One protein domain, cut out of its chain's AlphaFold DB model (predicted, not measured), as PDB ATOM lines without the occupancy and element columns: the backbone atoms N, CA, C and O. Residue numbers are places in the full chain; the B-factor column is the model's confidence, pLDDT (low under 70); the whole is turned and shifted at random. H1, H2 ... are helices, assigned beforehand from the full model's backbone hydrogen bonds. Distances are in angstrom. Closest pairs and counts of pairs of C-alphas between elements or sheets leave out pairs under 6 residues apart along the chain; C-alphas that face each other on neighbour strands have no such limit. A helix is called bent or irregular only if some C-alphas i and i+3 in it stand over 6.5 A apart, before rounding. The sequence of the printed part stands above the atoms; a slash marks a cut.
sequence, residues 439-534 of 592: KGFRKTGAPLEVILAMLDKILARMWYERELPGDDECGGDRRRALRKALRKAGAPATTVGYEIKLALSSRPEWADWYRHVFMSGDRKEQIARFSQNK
ATOM      1  N   LYS A 439      -7.681   8.465 122.518       45.69
ATOM      2  CA  LYS A 439      -6.758   9.561 122.872       45.69
ATOM      3  C   LYS A 439      -6.748   9.833 124.386       45.69
ATOM      4  O   LYS A 439      -5.744  10.328 124.894       45.69
ATOM      5  N   GLY A 440      -7.827   9.485 125.098       43.97
ATOM      6  CA  GLY A 440      -7.923   9.561 126.557       43.97
ATOM      7  C   GLY A 440      -7.475   8.310 127.320       43.97
ATOM      8  O   GLY A 440      -7.208   8.421 128.501       43.97
ATOM      9  N   PHE A 441      -7.318   7.145 126.695       46.53
ATOM     10  CA  PHE A 441      -7.162   5.857 127.409       46.53
ATOM     11  C   PHE A 441      -5.821   5.714 128.137       46.53
ATOM     12  O   PHE A 441      -5.733   5.113 129.203       46.53
ATOM     13  N   ARG A 442      -4.772   6.341 127.585       52.84
ATOM     14  CA  ARG A 442      -3.501   6.538 128.297       52.84
ATOM     15  C   ARG A 442      -3.582   7.636 129.358       52.84
ATOM     16  O   ARG A 442      -2.838   7.583 130.325       52.84
ATOM     17  N   LYS A 443      -4.477   8.618 129.198       52.16
ATOM     18  CA  LYS A 443      -4.714   9.662 130.210       52.16
ATOM     19  C   LYS A 443      -5.570   9.162 131.378       52.16
ATOM     20  O   LYS A 443      -5.445   9.697 132.466       52.16
ATOM     21  N   THR A 444      -6.407   8.149 131.165       52.41
ATOM     22  CA  THR A 444      -7.247   7.523 132.197       52.41
ATOM     23  C   THR A 444      -6.522   6.434 132.986       52.41
ATOM     24  O   THR A 444      -7.145   5.818 133.839       52.41
ATOM     25  N   GLY A 445      -5.238   6.170 132.704       62.62
ATOM     26  CA  GLY A 445      -4.461   5.162 133.429       62.62
ATOM     27  C   GLY A 445      -5.016   3.748 133.274       62.62
ATOM     28  O   GLY A 445      -4.973   2.979 134.228       62.62
ATOM     29  N   ALA A 446      -5.578   3.408 132.105       69.94
ATOM     30  CA  ALA A 446      -6.052   2.047 131.889       69.94
ATOM     31  C   ALA A 446      -4.890   1.063 132.122       69.94
ATOM     32  O   ALA A 446      -3.811   1.286 131.553       69.94
ATOM     33  N   PRO A 447      -5.096   0.008 132.929       85.62
ATOM     34  CA  PRO A 447      -4.058  -0.974 133.200       85.62
ATOM     35  C   PRO A 447      -3.557  -1.577 131.884       85.62
ATOM     36  O   PRO A 447      -4.345  -1.807 130.956       85.62
ATOM     37  N   LEU A 448      -2.249  -1.809 131.785       85.38
ATOM     38  CA  LEU A 448      -1.613  -2.392 130.600       85.38
ATOM     39  C   LEU A 448      -2.297  -3.712 130.208       85.38
ATOM     40  O   LEU A 448      -2.483  -3.989 129.026       85.38
ATOM     41  N   GLU A 449      -2.760  -4.466 131.198       88.62
ATOM     42  CA  GLU A 449      -3.484  -5.728 131.096       88.62
ATOM     43  C   GLU A 449      -4.760  -5.599 130.256       88.62
ATOM     44  O   GLU A 449      -5.041  -6.454 129.418       88.62
ATOM     45  N   VAL A 450      -5.510  -4.502 130.408       87.62
ATOM     46  CA  VAL A 450      -6.746  -4.262 129.642       87.62
ATOM     47  C   VAL A 450      -6.422  -4.001 128.172       87.62
ATOM     48  O   VAL A 450      -7.109  -4.500 127.276       87.62
ATOM     49  N   ILE A 451      -5.353  -3.244 127.910       88.50
ATOM     50  CA  ILE A 451      -4.888  -2.969 126.547       88.50
ATOM     51  C   ILE A 451      -4.409  -4.266 125.891       88.50
ATOM     52  O   ILE A 451      -4.772  -4.531 124.745       88.50
ATOM     53  N   LEU A 452      -3.645  -5.086 126.616       92.25
ATOM     54  CA  LEU A 452      -3.165  -6.375 126.127       92.25
ATOM     55  C   LEU A 452      -4.319  -7.337 125.844       92.25
ATOM     56  O   LEU A 452      -4.354  -7.893 124.756       92.25
ATOM     57  N   ALA A 453      -5.303  -7.465 126.738       91.81
ATOM     58  CA  ALA A 453      -6.462  -8.339 126.532       91.81
ATOM     59  C   ALA A 453      -7.316  -7.924 125.320       91.81
ATOM     60  O   ALA A 453      -7.826  -8.763 124.578       91.81
ATOM     61  N   MET A 454      -7.475  -6.620 125.086       93.06
ATOM     62  CA  MET A 454      -8.165  -6.117 123.898       93.06
ATOM     63  C   MET A 454      -7.351  -6.376 122.625       93.06
ATOM     64  O   MET A 454      -7.916  -6.826 121.629       93.06
ATOM     65  N   LEU A 455      -6.041  -6.100 122.640       94.06
ATOM     66  CA  LEU A 455      -5.174  -6.403 121.502       94.06
ATOM     67  C   LEU A 455      -5.186  -7.894 121.193       94.06
ATOM     68  O   LEU A 455      -5.296  -8.246 120.030       94.06
ATOM     69  N   ASP A 456      -5.159  -8.741 122.214       93.25
ATOM     70  CA  ASP A 456      -5.215 -10.191 122.095       93.25
ATOM     71  C   ASP A 456      -6.478 -10.663 121.357       93.25
ATOM     72  O   ASP A 456      -6.392 -11.428 120.398       93.25
ATOM     73  N   LYS A 457      -7.648 -10.114 121.710       92.12
ATOM     74  CA  LYS A 457      -8.915 -10.396 121.013       92.12
ATOM     75  C   LYS A 457      -8.906  -9.936 119.554       92.12
ATOM     76  O   LYS A 457      -9.369 -10.663 118.678       92.12
ATOM     77  N   ILE A 458      -8.393  -8.734 119.287       92.19
ATOM     78  CA  ILE A 458      -8.323  -8.172 117.926       92.19
ATOM     79  C   ILE A 458      -7.363  -8.992 117.064       92.19
ATOM     80  O   ILE A 458      -7.680  -9.328 115.927       92.19
ATOM     81  N   LEU A 459      -6.203  -9.326 117.622       91.50
ATOM     82  CA  LEU A 459      -5.198 -10.168 117.001       91.50
ATOM     83  C   LEU A 459      -5.815 -11.540 116.678       91.50
ATOM     84  O   LEU A 459      -5.863 -11.918 115.508       91.50
ATOM     85  N   ALA A 460      -6.386 -12.241 117.661       89.38
ATOM     86  CA  ALA A 460      -7.043 -13.530 117.441       89.38
ATOM     87  C   ALA A 460      -8.076 -13.463 116.303       89.38
ATOM     88  O   ALA A 460      -8.057 -14.300 115.403       89.38
ATOM     89  N   ARG A 461      -8.915 -12.421 116.282       90.06
ATOM     90  CA  ARG A 461      -9.886 -12.197 115.206       90.06
ATOM     91  C   ARG A 461      -9.220 -12.051 113.835       90.06
ATOM     92  O   ARG A 461      -9.588 -12.772 112.913       90.06
ATOM     93  N   MET A 462      -8.218 -11.179 113.709       91.00
ATOM     94  CA  MET A 462      -7.488 -10.984 112.450       91.00
ATOM     95  C   MET A 462      -6.834 -12.277 111.945       91.00
ATOM     96  O   MET A 462      -6.754 -12.495 110.737       91.00
ATOM     97  N   TRP A 463      -6.364 -13.130 112.859       87.50
ATOM     98  CA  TRP A 463      -5.789 -14.430 112.519       87.50
ATOM     99  C   TRP A 463      -6.835 -15.386 111.942       87.50
ATOM    100  O   TRP A 463      -6.628 -15.931 110.858       87.50
ATOM    101  N   TYR A 464      -7.976 -15.550 112.619       88.19
ATOM    102  CA  TYR A 464      -9.052 -16.431 112.152       88.19
ATOM    103  C   TYR A 464      -9.690 -15.947 110.844       88.19
ATOM    104  O   TYR A 464      -9.983 -16.758 109.969       88.19
ATOM    105  N   GLU A 465      -9.848 -14.633 110.677       87.94
ATOM    106  CA  GLU A 465     -10.422 -14.028 109.469       87.94
ATOM    107  C   GLU A 465      -9.400 -13.900 108.316       87.94
ATOM    108  O   GLU A 465      -9.754 -13.469 107.222       87.94
ATOM    109  N   ARG A 466      -8.133 -14.300 108.528       84.69
ATOM    110  CA  ARG A 466      -7.016 -14.141 107.573       84.69
ATOM    111  C   ARG A 466      -6.829 -12.694 107.086       84.69
ATOM    112  O   ARG A 466      -6.362 -12.466 105.975       84.69
ATOM    113  N   GLU A 467      -7.132 -11.711 107.934       84.25
ATOM    114  CA  GLU A 467      -7.009 -10.274 107.632       84.25
ATOM    115  C   GLU A 467      -5.604  -9.705 107.896       84.25
ATOM    116  O   GLU A 467      -5.395  -8.486 107.898       84.25
ATOM    117  N   LEU A 468      -4.616 -10.562 108.160       81.38
ATOM    118  CA  LEU A 468      -3.242 -10.102 108.320       81.38
ATOM    119  C   LEU A 468      -2.729  -9.532 106.990       81.38
ATOM    120  O   LEU A 468      -2.884 -10.179 105.953       81.38
ATOM    121  N   PRO A 469      -2.116  -8.333 107.003       80.69
ATOM    122  CA  PRO A 469      -1.659  -7.697 105.778       80.69
ATOM    123  C   PRO A 469      -0.642  -8.603 105.083       80.69
ATOM    124  O   PRO A 469       0.315  -9.072 105.706       80.69
ATOM    125  N   GLY A 470      -0.879  -8.862 103.798       80.44
ATOM    126  CA  GLY A 470       0.014  -9.662 102.969       80.44
ATOM    127  C   GLY A 470       1.381  -9.000 102.788       80.44
ATOM    128  O   GLY A 470       1.553  -7.797 103.017       80.44
ATOM    129  N   ASP A 471       2.355  -9.791 102.333       71.06
ATOM    130  CA  ASP A 471       3.715  -9.323 102.035       71.06
ATOM    131  C   ASP A 471       3.712  -8.151 101.027       71.06
ATOM    132  O   ASP A 471       4.521  -7.222 101.146       71.06
ATOM    133  N   ASP A 472       2.741  -8.141 100.109       71.88
ATOM    134  CA  ASP A 472       2.590  -7.149  99.039       71.88
ATOM    135  C   ASP A 472       2.119  -5.776  99.551       71.88
ATOM    136  O   ASP A 472       2.495  -4.735  99.011       71.88
ATOM    137  N   GLU A 473       1.351  -5.740 100.646       66.50
ATOM    138  CA  GLU A 473       0.882  -4.487 101.260       66.50
ATOM    139  C   GLU A 473       1.954  -3.829 102.145       66.50
ATOM    140  O   GLU A 473       1.849  -2.660 102.534       66.50
ATOM    141  N   CYS A 474       3.013  -4.569 102.472       67.44
ATOM    142  CA  CYS A 474       4.021  -4.189 103.452       67.44
ATOM    143  C   CYS A 474       5.216  -3.420 102.860       67.44
ATOM    144  O   CYS A 474       6.311  -3.493 103.420       67.44
ATOM    145  N   GLY A 475       5.022  -2.666 101.770       54.88
ATOM    146  CA  GLY A 475       6.042  -1.975 100.956       54.88
ATOM    147  C   GLY A 475       6.931  -0.904 101.626       54.88
ATOM    148  O   GLY A 475       7.272   0.085 100.987       54.88
ATOM    149  N   GLY A 476       7.334  -1.071 102.886       67.81
ATOM    150  CA  GLY A 476       8.420  -0.306 103.505       67.81
ATOM    151  C   GLY A 476       8.430  -0.326 105.034       67.81
ATOM    152  O   GLY A 476       9.485  -0.187 105.638       67.81
ATOM    153  N   ASP A 477       7.284  -0.541 105.685       85.38
ATOM    154  CA  ASP A 477       7.210  -0.558 107.151       85.38
ATOM    155  C   ASP A 477       6.111  -1.522 107.621       85.38
ATOM    156  O   ASP A 477       4.959  -1.140 107.850       85.38
ATOM    157  N   ARG A 478       6.477  -2.802 107.770       85.12
ATOM    158  CA  ARG A 478       5.598  -3.876 108.272       85.12
ATOM    159  C   ARG A 478       4.935  -3.506 109.598       85.12
ATOM    160  O   ARG A 478       3.762  -3.796 109.814       85.12
ATOM    161  N   ARG A 479       5.645  -2.781 110.471       88.25
ATOM    162  CA  ARG A 479       5.090  -2.305 111.746       88.25
ATOM    163  C   ARG A 479       4.009  -1.255 111.511       88.25
ATOM    164  O   ARG A 479       3.020  -1.204 112.241       88.25
ATOM    165  N   ARG A 480       4.165  -0.379 110.513       88.00
ATOM    166  CA  ARG A 480       3.104   0.555 110.095       88.00
ATOM    167  C   ARG A 480       1.916  -0.184 109.473       88.00
ATOM    168  O   ARG A 480       0.793   0.165 109.834       88.00
ATOM    169  N   ALA A 481       2.140  -1.186 108.624       88.69
ATOM    170  CA  ALA A 481       1.071  -1.997 108.032       88.69
ATOM    171  C   ALA A 481       0.260  -2.735 109.111       88.69
ATOM    172  O   ALA A 481      -0.953  -2.554 109.187       88.69
ATOM    173  N   LEU A 482       0.931  -3.431 110.036       90.56
ATOM    174  CA  LEU A 482       0.286  -4.091 111.174       90.56
ATOM    175  C   LEU A 482      -0.498  -3.102 112.045       90.56
ATOM    176  O   LEU A 482      -1.652  -3.348 112.371       90.56
ATOM    177  N   ARG A 483       0.080  -1.941 112.385       91.94
ATOM    178  CA  ARG A 483      -0.650  -0.903 113.141       91.94
ATOM    179  C   ARG A 483      -1.883  -0.402 112.393       91.94
ATOM    180  O   ARG A 483      -2.892  -0.111 113.025       91.94
ATOM    181  N   LYS A 484      -1.811  -0.262 111.067       91.88
ATOM    182  CA  LYS A 484      -2.949   0.156 110.241       91.88
ATOM    183  C   LYS A 484      -4.042  -0.916 110.240       91.88
ATOM    184  O   LYS A 484      -5.203  -0.563 110.422       91.88
ATOM    185  N   ALA A 485      -3.666  -2.184 110.095       90.25
ATOM    186  CA  ALA A 485      -4.584  -3.315 110.129       90.25
ATOM    187  C   ALA A 485      -5.254  -3.455 111.506       90.25
ATOM    188  O   ALA A 485      -6.476  -3.474 111.590       90.25
ATOM    189  N   LEU A 486      -4.481  -3.371 112.593       93.12
ATOM    190  CA  LEU A 486      -5.008  -3.357 113.959       93.12
ATOM    191  C   LEU A 486      -6.021  -2.232 114.179       93.12
ATOM    192  O   LEU A 486      -7.095  -2.468 114.719       93.12
ATOM    193  N   ARG A 487      -5.723  -1.010 113.722       92.69
ATOM    194  CA  ARG A 487      -6.674   0.113 113.812       92.69
ATOM    195  C   ARG A 487      -7.940  -0.133 112.997       92.69
ATOM    196  O   ARG A 487      -9.020   0.233 113.448       92.69
ATOM    197  N   LYS A 488      -7.814  -0.738 111.810       91.88
ATOM    198  CA  LYS A 488      -8.962  -1.126 110.977       91.88
ATOM    199  C   LYS A 488      -9.840  -2.153 111.702       91.88
ATOM    200  O   LYS A 488     -11.057  -2.039 111.643       91.88
ATOM    201  N   ALA A 489      -9.223  -3.062 112.453       89.62
ATOM    202  CA  ALA A 489      -9.889  -4.065 113.281       89.62
ATOM    203  C   ALA A 489     -10.373  -3.538 114.655       89.62
ATOM    204  O   ALA A 489     -10.865  -4.311 115.475       89.62
ATOM    205  N   GLY A 490     -10.271  -2.227 114.915       91.19
ATOM    206  CA  GLY A 490     -10.810  -1.580 116.118       91.19
ATOM    207  C   GLY A 490      -9.795  -1.288 117.225       91.19
ATOM    208  O   GLY A 490     -10.185  -0.823 118.295       91.19
ATOM    209  N   ALA A 491      -8.499  -1.515 116.992       91.38
ATOM    210  CA  ALA A 491      -7.472  -1.175 117.967       91.38
ATOM    211  C   ALA A 491      -7.301   0.352 118.093       91.38
ATOM    212  O   ALA A 491      -7.457   1.095 117.115       91.38
ATOM    213  N   PRO A 492      -6.891   0.840 119.272       89.00
ATOM    214  CA  PRO A 492      -6.565   2.236 119.483       89.00
ATOM    215  C   PRO A 492      -5.620   2.856 118.465       89.00
ATOM    216  O   PRO A 492      -4.567   2.317 118.123       89.00
ATOM    217  N   ALA A 493      -5.881   4.119 118.129       88.56
ATOM    218  CA  ALA A 493      -4.885   4.943 117.449       88.56
ATOM    219  C   ALA A 493      -3.601   5.131 118.287       88.56
ATOM    220  O   ALA A 493      -2.531   5.351 117.718       88.56
ATOM    221  N   THR A 494      -3.710   5.040 119.618       88.62
ATOM    222  CA  THR A 494      -2.606   5.183 120.579       88.62
ATOM    223  C   THR A 494      -1.826   3.897 120.819       88.62
ATOM    224  O   THR A 494      -0.859   3.949 121.577       88.62
ATOM    225  N   THR A 495      -2.219   2.770 120.216       89.25
ATOM    226  CA  THR A 495      -1.506   1.507 120.394       89.25
ATOM    227  C   THR A 495      -0.064   1.672 119.926       89.25
ATOM    228  O   THR A 495       0.197   1.980 118.754       89.25
ATOM    229  N   VAL A 496       0.882   1.488 120.846       90.38
ATOM    230  CA  VAL A 496       2.314   1.619 120.547       90.38
ATOM    231  C   VAL A 496       2.920   0.279 120.154       90.38
ATOM    232  O   VAL A 496       2.412  -0.790 120.482       90.38
ATOM    233  N   GLY A 497       4.065   0.333 119.469       89.56
ATOM    234  CA  GLY A 497       4.762  -0.870 119.009       89.56
ATOM    235  C   GLY A 497       5.134  -1.841 120.134       89.56
ATOM    236  O   GLY A 497       5.127  -3.040 119.894       89.56
ATOM    237  N   TYR A 498       5.412  -1.347 121.344       91.12
ATOM    238  CA  TYR A 498       5.731  -2.190 122.501       91.12
ATOM    239  C   TYR A 498       4.539  -3.038 122.973       91.12
ATOM    240  O   TYR A 498       4.716  -4.221 123.224       91.12
ATOM    241  N   GLU A 499       3.328  -2.477 123.026       92.69
ATOM    242  CA  GLU A 499       2.115  -3.209 123.434       92.69
ATOM    243  C   GLU A 499       1.796  -4.327 122.436       92.69
ATOM    244  O   GLU A 499       1.496  -5.451 122.823       92.69
ATOM    245  N   ILE A 500       1.944  -4.032 121.140       92.75
ATOM    246  CA  ILE A 500       1.783  -5.020 120.067       92.75
ATOM    247  C   ILE A 500       2.854  -6.103 120.189       92.75
ATOM    248  O   ILE A 500       2.545  -7.283 120.090       92.75
ATOM    249  N   LYS A 501       4.114  -5.711 120.425       91.44
ATOM    250  CA  LYS A 501       5.227  -6.643 120.629       91.44
ATOM    251  C   LYS A 501       4.924  -7.592 121.793       91.44
ATOM    252  O   LYS A 501       5.120  -8.790 121.642       91.44
ATOM    253  N   LEU A 502       4.415  -7.061 122.904       92.31
ATOM    254  CA  LEU A 502       4.098  -7.830 124.102       92.31
ATOM    255  C   LEU A 502       2.940  -8.814 123.854       92.31
ATOM    256  O   LEU A 502       3.118 -10.007 124.083       92.31
ATOM    257  N   ALA A 503       1.826  -8.345 123.279       92.81
ATOM    258  CA  ALA A 503       0.663  -9.181 122.944       92.81
ATOM    259  C   ALA A 503       0.978 -10.278 121.910       92.81
ATOM    260  O   ALA A 503       0.431 -11.374 121.959       92.81
ATOM    261  N   LEU A 504       1.882 -10.002 120.968       91.19
ATOM    262  CA  LEU A 504       2.346 -11.000 120.007       91.19
ATOM    263  C   LEU A 504       3.318 -12.003 120.625       91.19
ATOM    264  O   LEU A 504       3.285 -13.178 120.279       91.19
ATOM    265  N   SER A 505       4.198 -11.548 121.520       89.38
ATOM    266  CA  SER A 505       5.200 -12.414 122.149       89.38
ATOM    267  C   SER A 505       4.595 -13.446 123.098       89.38
ATOM    268  O   SER A 505       5.206 -14.486 123.316       89.38
ATOM    269  N   SER A 506       3.394 -13.191 123.627       88.00
ATOM    270  CA  SER A 506       2.664 -14.148 124.462       88.00
ATOM    271  C   SER A 506       2.004 -15.283 123.674       88.00
ATOM    272  O   SER A 506       1.466 -16.195 124.296       88.00
ATOM    273  N   ARG A 507       2.028 -15.255 122.331       85.56
ATOM    274  CA  ARG A 507       1.373 -16.257 121.481       85.56
ATOM    275  C   ARG A 507       2.379 -17.056 120.648       85.56
ATOM    276  O   ARG A 507       2.919 -16.520 119.674       85.56
ATOM    277  N   PRO A 508       2.627 -18.340 120.970       87.00
ATOM    278  CA  PRO A 508       3.558 -19.169 120.206       87.00
ATOM    279  C   PRO A 508       3.099 -19.370 118.758       87.00
ATOM    280  O   PRO A 508       3.932 -19.372 117.853       87.00
ATOM    281  N   GLU A 509       1.787 -19.436 118.509       85.81
ATOM    282  CA  GLU A 509       1.220 -19.537 117.159       85.81
ATOM    283  C   GLU A 509       1.587 -18.342 116.253       85.81
ATOM    284  O   GLU A 509       1.526 -18.437 115.029       85.81
ATOM    285  N   TRP A 510       1.979 -17.206 116.839       83.44
ATOM    286  CA  TRP A 510       2.314 -15.976 116.121       83.44
ATOM    287  C   TRP A 510       3.814 -15.716 116.090       83.44
ATOM    288  O   TRP A 510       4.237 -14.693 115.550       83.44
ATOM    289  N   ALA A 511       4.630 -16.622 116.634       80.25
ATOM    290  CA  ALA A 511       6.073 -16.448 116.733       80.25
ATOM    291  C   ALA A 511       6.703 -16.124 115.371       80.25
ATOM    292  O   ALA A 511       7.551 -15.239 115.278       80.25
ATOM    293  N   ASP A 512       6.258 -16.762 114.290       81.38
ATOM    294  CA  ASP A 512       6.800 -16.512 112.951       81.38
ATOM    295  C   ASP A 512       6.411 -15.138 112.404       81.38
ATOM    296  O   ASP A 512       7.250 -14.435 111.840       81.38
ATOM    297  N   TRP A 513       5.177 -14.699 112.650       80.81
ATOM    298  CA  TRP A 513       4.710 -13.368 112.257       80.81
ATOM    299  C   TRP A 513       5.368 -12.268 113.099       80.81
ATOM    300  O   TRP A 513       5.795 -11.233 112.590       80.81
ATOM    301  N   TYR A 514       5.535 -12.522 114.395       84.81
ATOM    302  CA  TYR A 514       6.287 -11.677 115.307       84.81
ATOM    303  C   TYR A 514       7.734 -11.514 114.842       84.81
ATOM    304  O   TYR A 514       8.220 -10.387 114.720       84.81
ATOM    305  N   ARG A 515       8.409 -12.625 114.519       82.75
ATOM    306  CA  ARG A 515       9.766 -12.604 113.965       82.75
ATOM    307  C   ARG A 515       9.806 -11.819 112.657       82.75
ATOM    308  O   ARG A 515      10.661 -10.954 112.498       82.75
ATOM    309  N   HIS A 516       8.826 -12.030 111.783       80.31
ATOM    310  CA  HIS A 516       8.710 -11.344 110.500       80.31
ATOM    311  C   HIS A 516       8.494  -9.819 110.616       80.31
ATOM    312  O   HIS A 516       9.017  -9.057 109.802       80.31
ATOM    313  N   VAL A 517       7.737  -9.341 111.610       82.19
ATOM    314  CA  VAL A 517       7.411  -7.907 111.756       82.19
ATOM    315  C   VAL A 517       8.373  -7.153 112.676       82.19
ATOM    316  O   VAL A 517       8.618  -5.957 112.471       82.19
ATOM    317  N   PHE A 518       8.895  -7.806 113.715       82.44
ATOM    318  CA  PHE A 518       9.624  -7.126 114.786       82.44
ATOM    319  C   PHE A 518      11.117  -7.407 114.832       82.44
ATOM    320  O   PHE A 518      11.826  -6.536 115.347       82.44
ATOM    321  N   MET A 519      11.612  -8.529 114.307       78.31
ATOM    322  CA  MET A 519      13.057  -8.752 114.294       78.31
ATOM    323  C   MET A 519      13.740  -7.859 113.259       78.31
ATOM    324  O   MET A 519      13.197  -7.551 112.200       78.31
ATOM    325  N   SER A 520      14.936  -7.405 113.608       56.91
ATOM    326  CA  SER A 520      15.889  -6.738 112.726       56.91
ATOM    327  C   SER A 520      16.650  -7.784 111.907       56.91
ATOM    328  O   SER A 520      16.981  -8.848 112.422       56.91
ATOM    329  N   GLY A 521      16.899  -7.494 110.634       64.81
ATOM    330  CA  GLY A 521      17.603  -8.363 109.690       64.81
ATOM    331  C   GLY A 521      17.343  -7.900 108.259       64.81
ATOM    332  O   GLY A 521      16.408  -7.126 108.032       64.81
ATOM    333  N   ASP A 522      18.166  -8.340 107.306       71.62
ATOM    334  CA  ASP A 522      17.940  -8.006 105.900       71.62
ATOM    335  C   ASP A 522      16.564  -8.538 105.462       71.62
ATOM    336  O   ASP A 522      16.172  -9.671 105.765       71.62
ATOM    337  N   ARG A 523      15.801  -7.699 104.755       64.81
ATOM    338  CA  ARG A 523      14.440  -7.999 104.291       64.81
ATOM    339  C   ARG A 523      14.408  -9.322 103.526       64.81
ATOM    340  O   ARG A 523      13.447 -10.077 103.674       64.81
ATOM    341  N   LYS A 524      15.454  -9.599 102.738       71.56
ATOM    342  CA  LYS A 524      15.604 -10.838 101.964       71.56
ATOM    343  C   LYS A 524      15.726 -12.066 102.865       71.56
ATOM    344  O   LYS A 524      15.031 -13.050 102.633       71.56
ATOM    345  N   GLU A 525      16.525 -11.987 103.924       72.50
ATOM    346  CA  GLU A 525      16.732 -13.093 104.864       72.50
ATOM    347  C   GLU A 525      15.450 -13.420 105.645       72.50
ATOM    348  O   GLU A 525      15.098 -14.583 105.848       72.50
ATOM    349  N   GLN A 526      14.683 -12.392 106.013       65.81
ATOM    350  CA  GLN A 526      13.400 -12.569 106.693       65.81
ATOM    351  C   GLN A 526      12.324 -13.178 105.787       65.81
ATOM    352  O   GLN A 526      11.554 -14.025 106.239       65.81
ATOM    353  N   ILE A 527      12.264 -12.763 104.515       65.31
ATOM    354  CA  ILE A 527      11.350 -13.352 103.524       65.31
ATOM    355  C   ILE A 527      11.743 -14.806 103.248       65.31
ATOM    356  O   ILE A 527      10.863 -15.664 103.213       65.31
ATOM    357  N   ALA A 528      13.040 -15.101 103.113       72.69
ATOM    358  CA  ALA A 528      13.534 -16.455 102.883       72.69
ATOM    359  C   ALA A 528      13.149 -17.404 104.031       72.69
ATOM    360  O   ALA A 528      12.546 -18.446 103.778       72.69
ATOM    361  N   ARG A 529      13.387 -17.013 105.292       68.00
ATOM    362  CA  ARG A 529      13.003 -17.819 106.468       68.00
ATOM    363  C   ARG A 529      11.491 -18.031 106.569       68.00
ATOM    364  O   ARG A 529      11.038 -19.137 106.839       68.00
ATOM    365  N   PHE A 530      10.698 -16.988 106.321       63.53
ATOM    366  CA  PHE A 530       9.238 -17.093 106.389       63.53
ATOM    367  C   PHE A 530       8.661 -17.962 105.261       63.53
ATOM    368  O   PHE A 530       7.745 -18.752 105.486       63.53
ATOM    369  N   SER A 531       9.230 -17.868 104.058       68.44
ATOM    370  CA  SER A 531       8.817 -18.675 102.903       68.44
ATOM    371  C   SER A 531       9.192 -20.152 103.066       68.44
ATOM    372  O   SER A 531       8.437 -21.016 102.634       68.44
ATOM    373  N   GLN A 532      10.308 -20.456 103.740       69.94
ATOM    374  CA  GLN A 532      10.715 -21.833 104.054       69.94
ATOM    375  C   GLN A 532       9.768 -22.522 105.052       69.94
ATOM    376  O   GLN A 532       9.532 -23.725 104.930       69.94
ATOM    377  N   ASN A 533       9.171 -21.767 105.981       60.59
ATOM    378  CA  ASN A 533       8.228 -22.303 106.970       60.59
ATOM    379  C   ASN A 533       6.792 -22.452 106.442       60.59
ATOM    380  O   ASN A 533       6.026 -23.247 106.982       60.59
ATOM    381  N   LYS A 534       6.419 -21.762 105.355       52.19
ATOM    382  CA  LYS A 534       5.120 -21.922 104.675       52.19
ATOM    383  C   LYS A 534       5.053 -23.192 103.810       52.19
ATOM    384  O   LYS A 534       4.515 -23.161 102.702       52.19
TER     385      LYS A 534
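AT A GLANCE: This is residues 439 to 534 of the 592 residues of the protein "HNH domain-containing protein" of Colletotrichum higginsianum (strain IMI 349063) (UniProt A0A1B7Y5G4). Three short helices, H3, H4 and H5, run in a row that zigzags back and forth, and the longest helix, H1, crosses H3 at one end of the row. H2 lies across H1 and H3, about perpendicular to each and close to both but not clearly touching, and it meets H4 only at their ends, while H5 is apart from it. The printed part has 96 residues with five named helices, H1 to H5, and no named strand: all helix. It is compact, with a radius of gyration of the C-alphas of 13.7 A, and elongated, spanning 43 by 25 by 24 A.

HOW THE PARTS SIT: H1, residues 448 to 464, touches H3, residues 497 to 505, with residues 451 to 456 alone, at a steep tilt of 64 degrees; their closest C-alphas, Leu 452 and Ala 503, are 5.7 A apart. H2, residues 478 to 488, is close to H1 but not clearly touching, about perpendicular at 88 degrees, with the C-alphas of Ile 458 and Leu 486 closest at 7.1 A. The hub is H4, residues 508 to 518, irregular, with C-alphas 509 and 512 7.6 A apart. H3 and H4 form a helical hairpin at a shallow tilt of 31 degrees, closest at C-alphas Leu 504 and Tyr 514, 6.2 A. H4 and H5, residues 523 to 533, form another at 18 degrees, closest at C-alphas His 516 and Gln 526, 6.2 A. H2 and H4 only just touch, only at their ends, with 3 pairs of C-alphas within 8 A, the closest Arg 478 and Val 517 at 5.6 A. H1 and H5 are apart. Every O i to N i+4 pair is within hydrogen-bond range in H1, H2, H3 and H5, and 5 of 7 in H4.

IN THESE COORDINATES: H1 begins at C-alpha 448 (-1.613, -2.392, 130.600) and is 24.3 A long. H2 is 15.1 A, H3 12.0 A, H4 14.5 A and H5 15.8 A, ending at C-alpha 533 (8.228, -22.303, 106.970).

THE WHOLE: The C-alphas farthest apart, Thr 444 and Gln 532, are 44.5 A apart. The printed part has no cut; the link from H1 to H2 is long. Confidence is under 70 for 23 residues, among them 439 to 446 and 529 to 534.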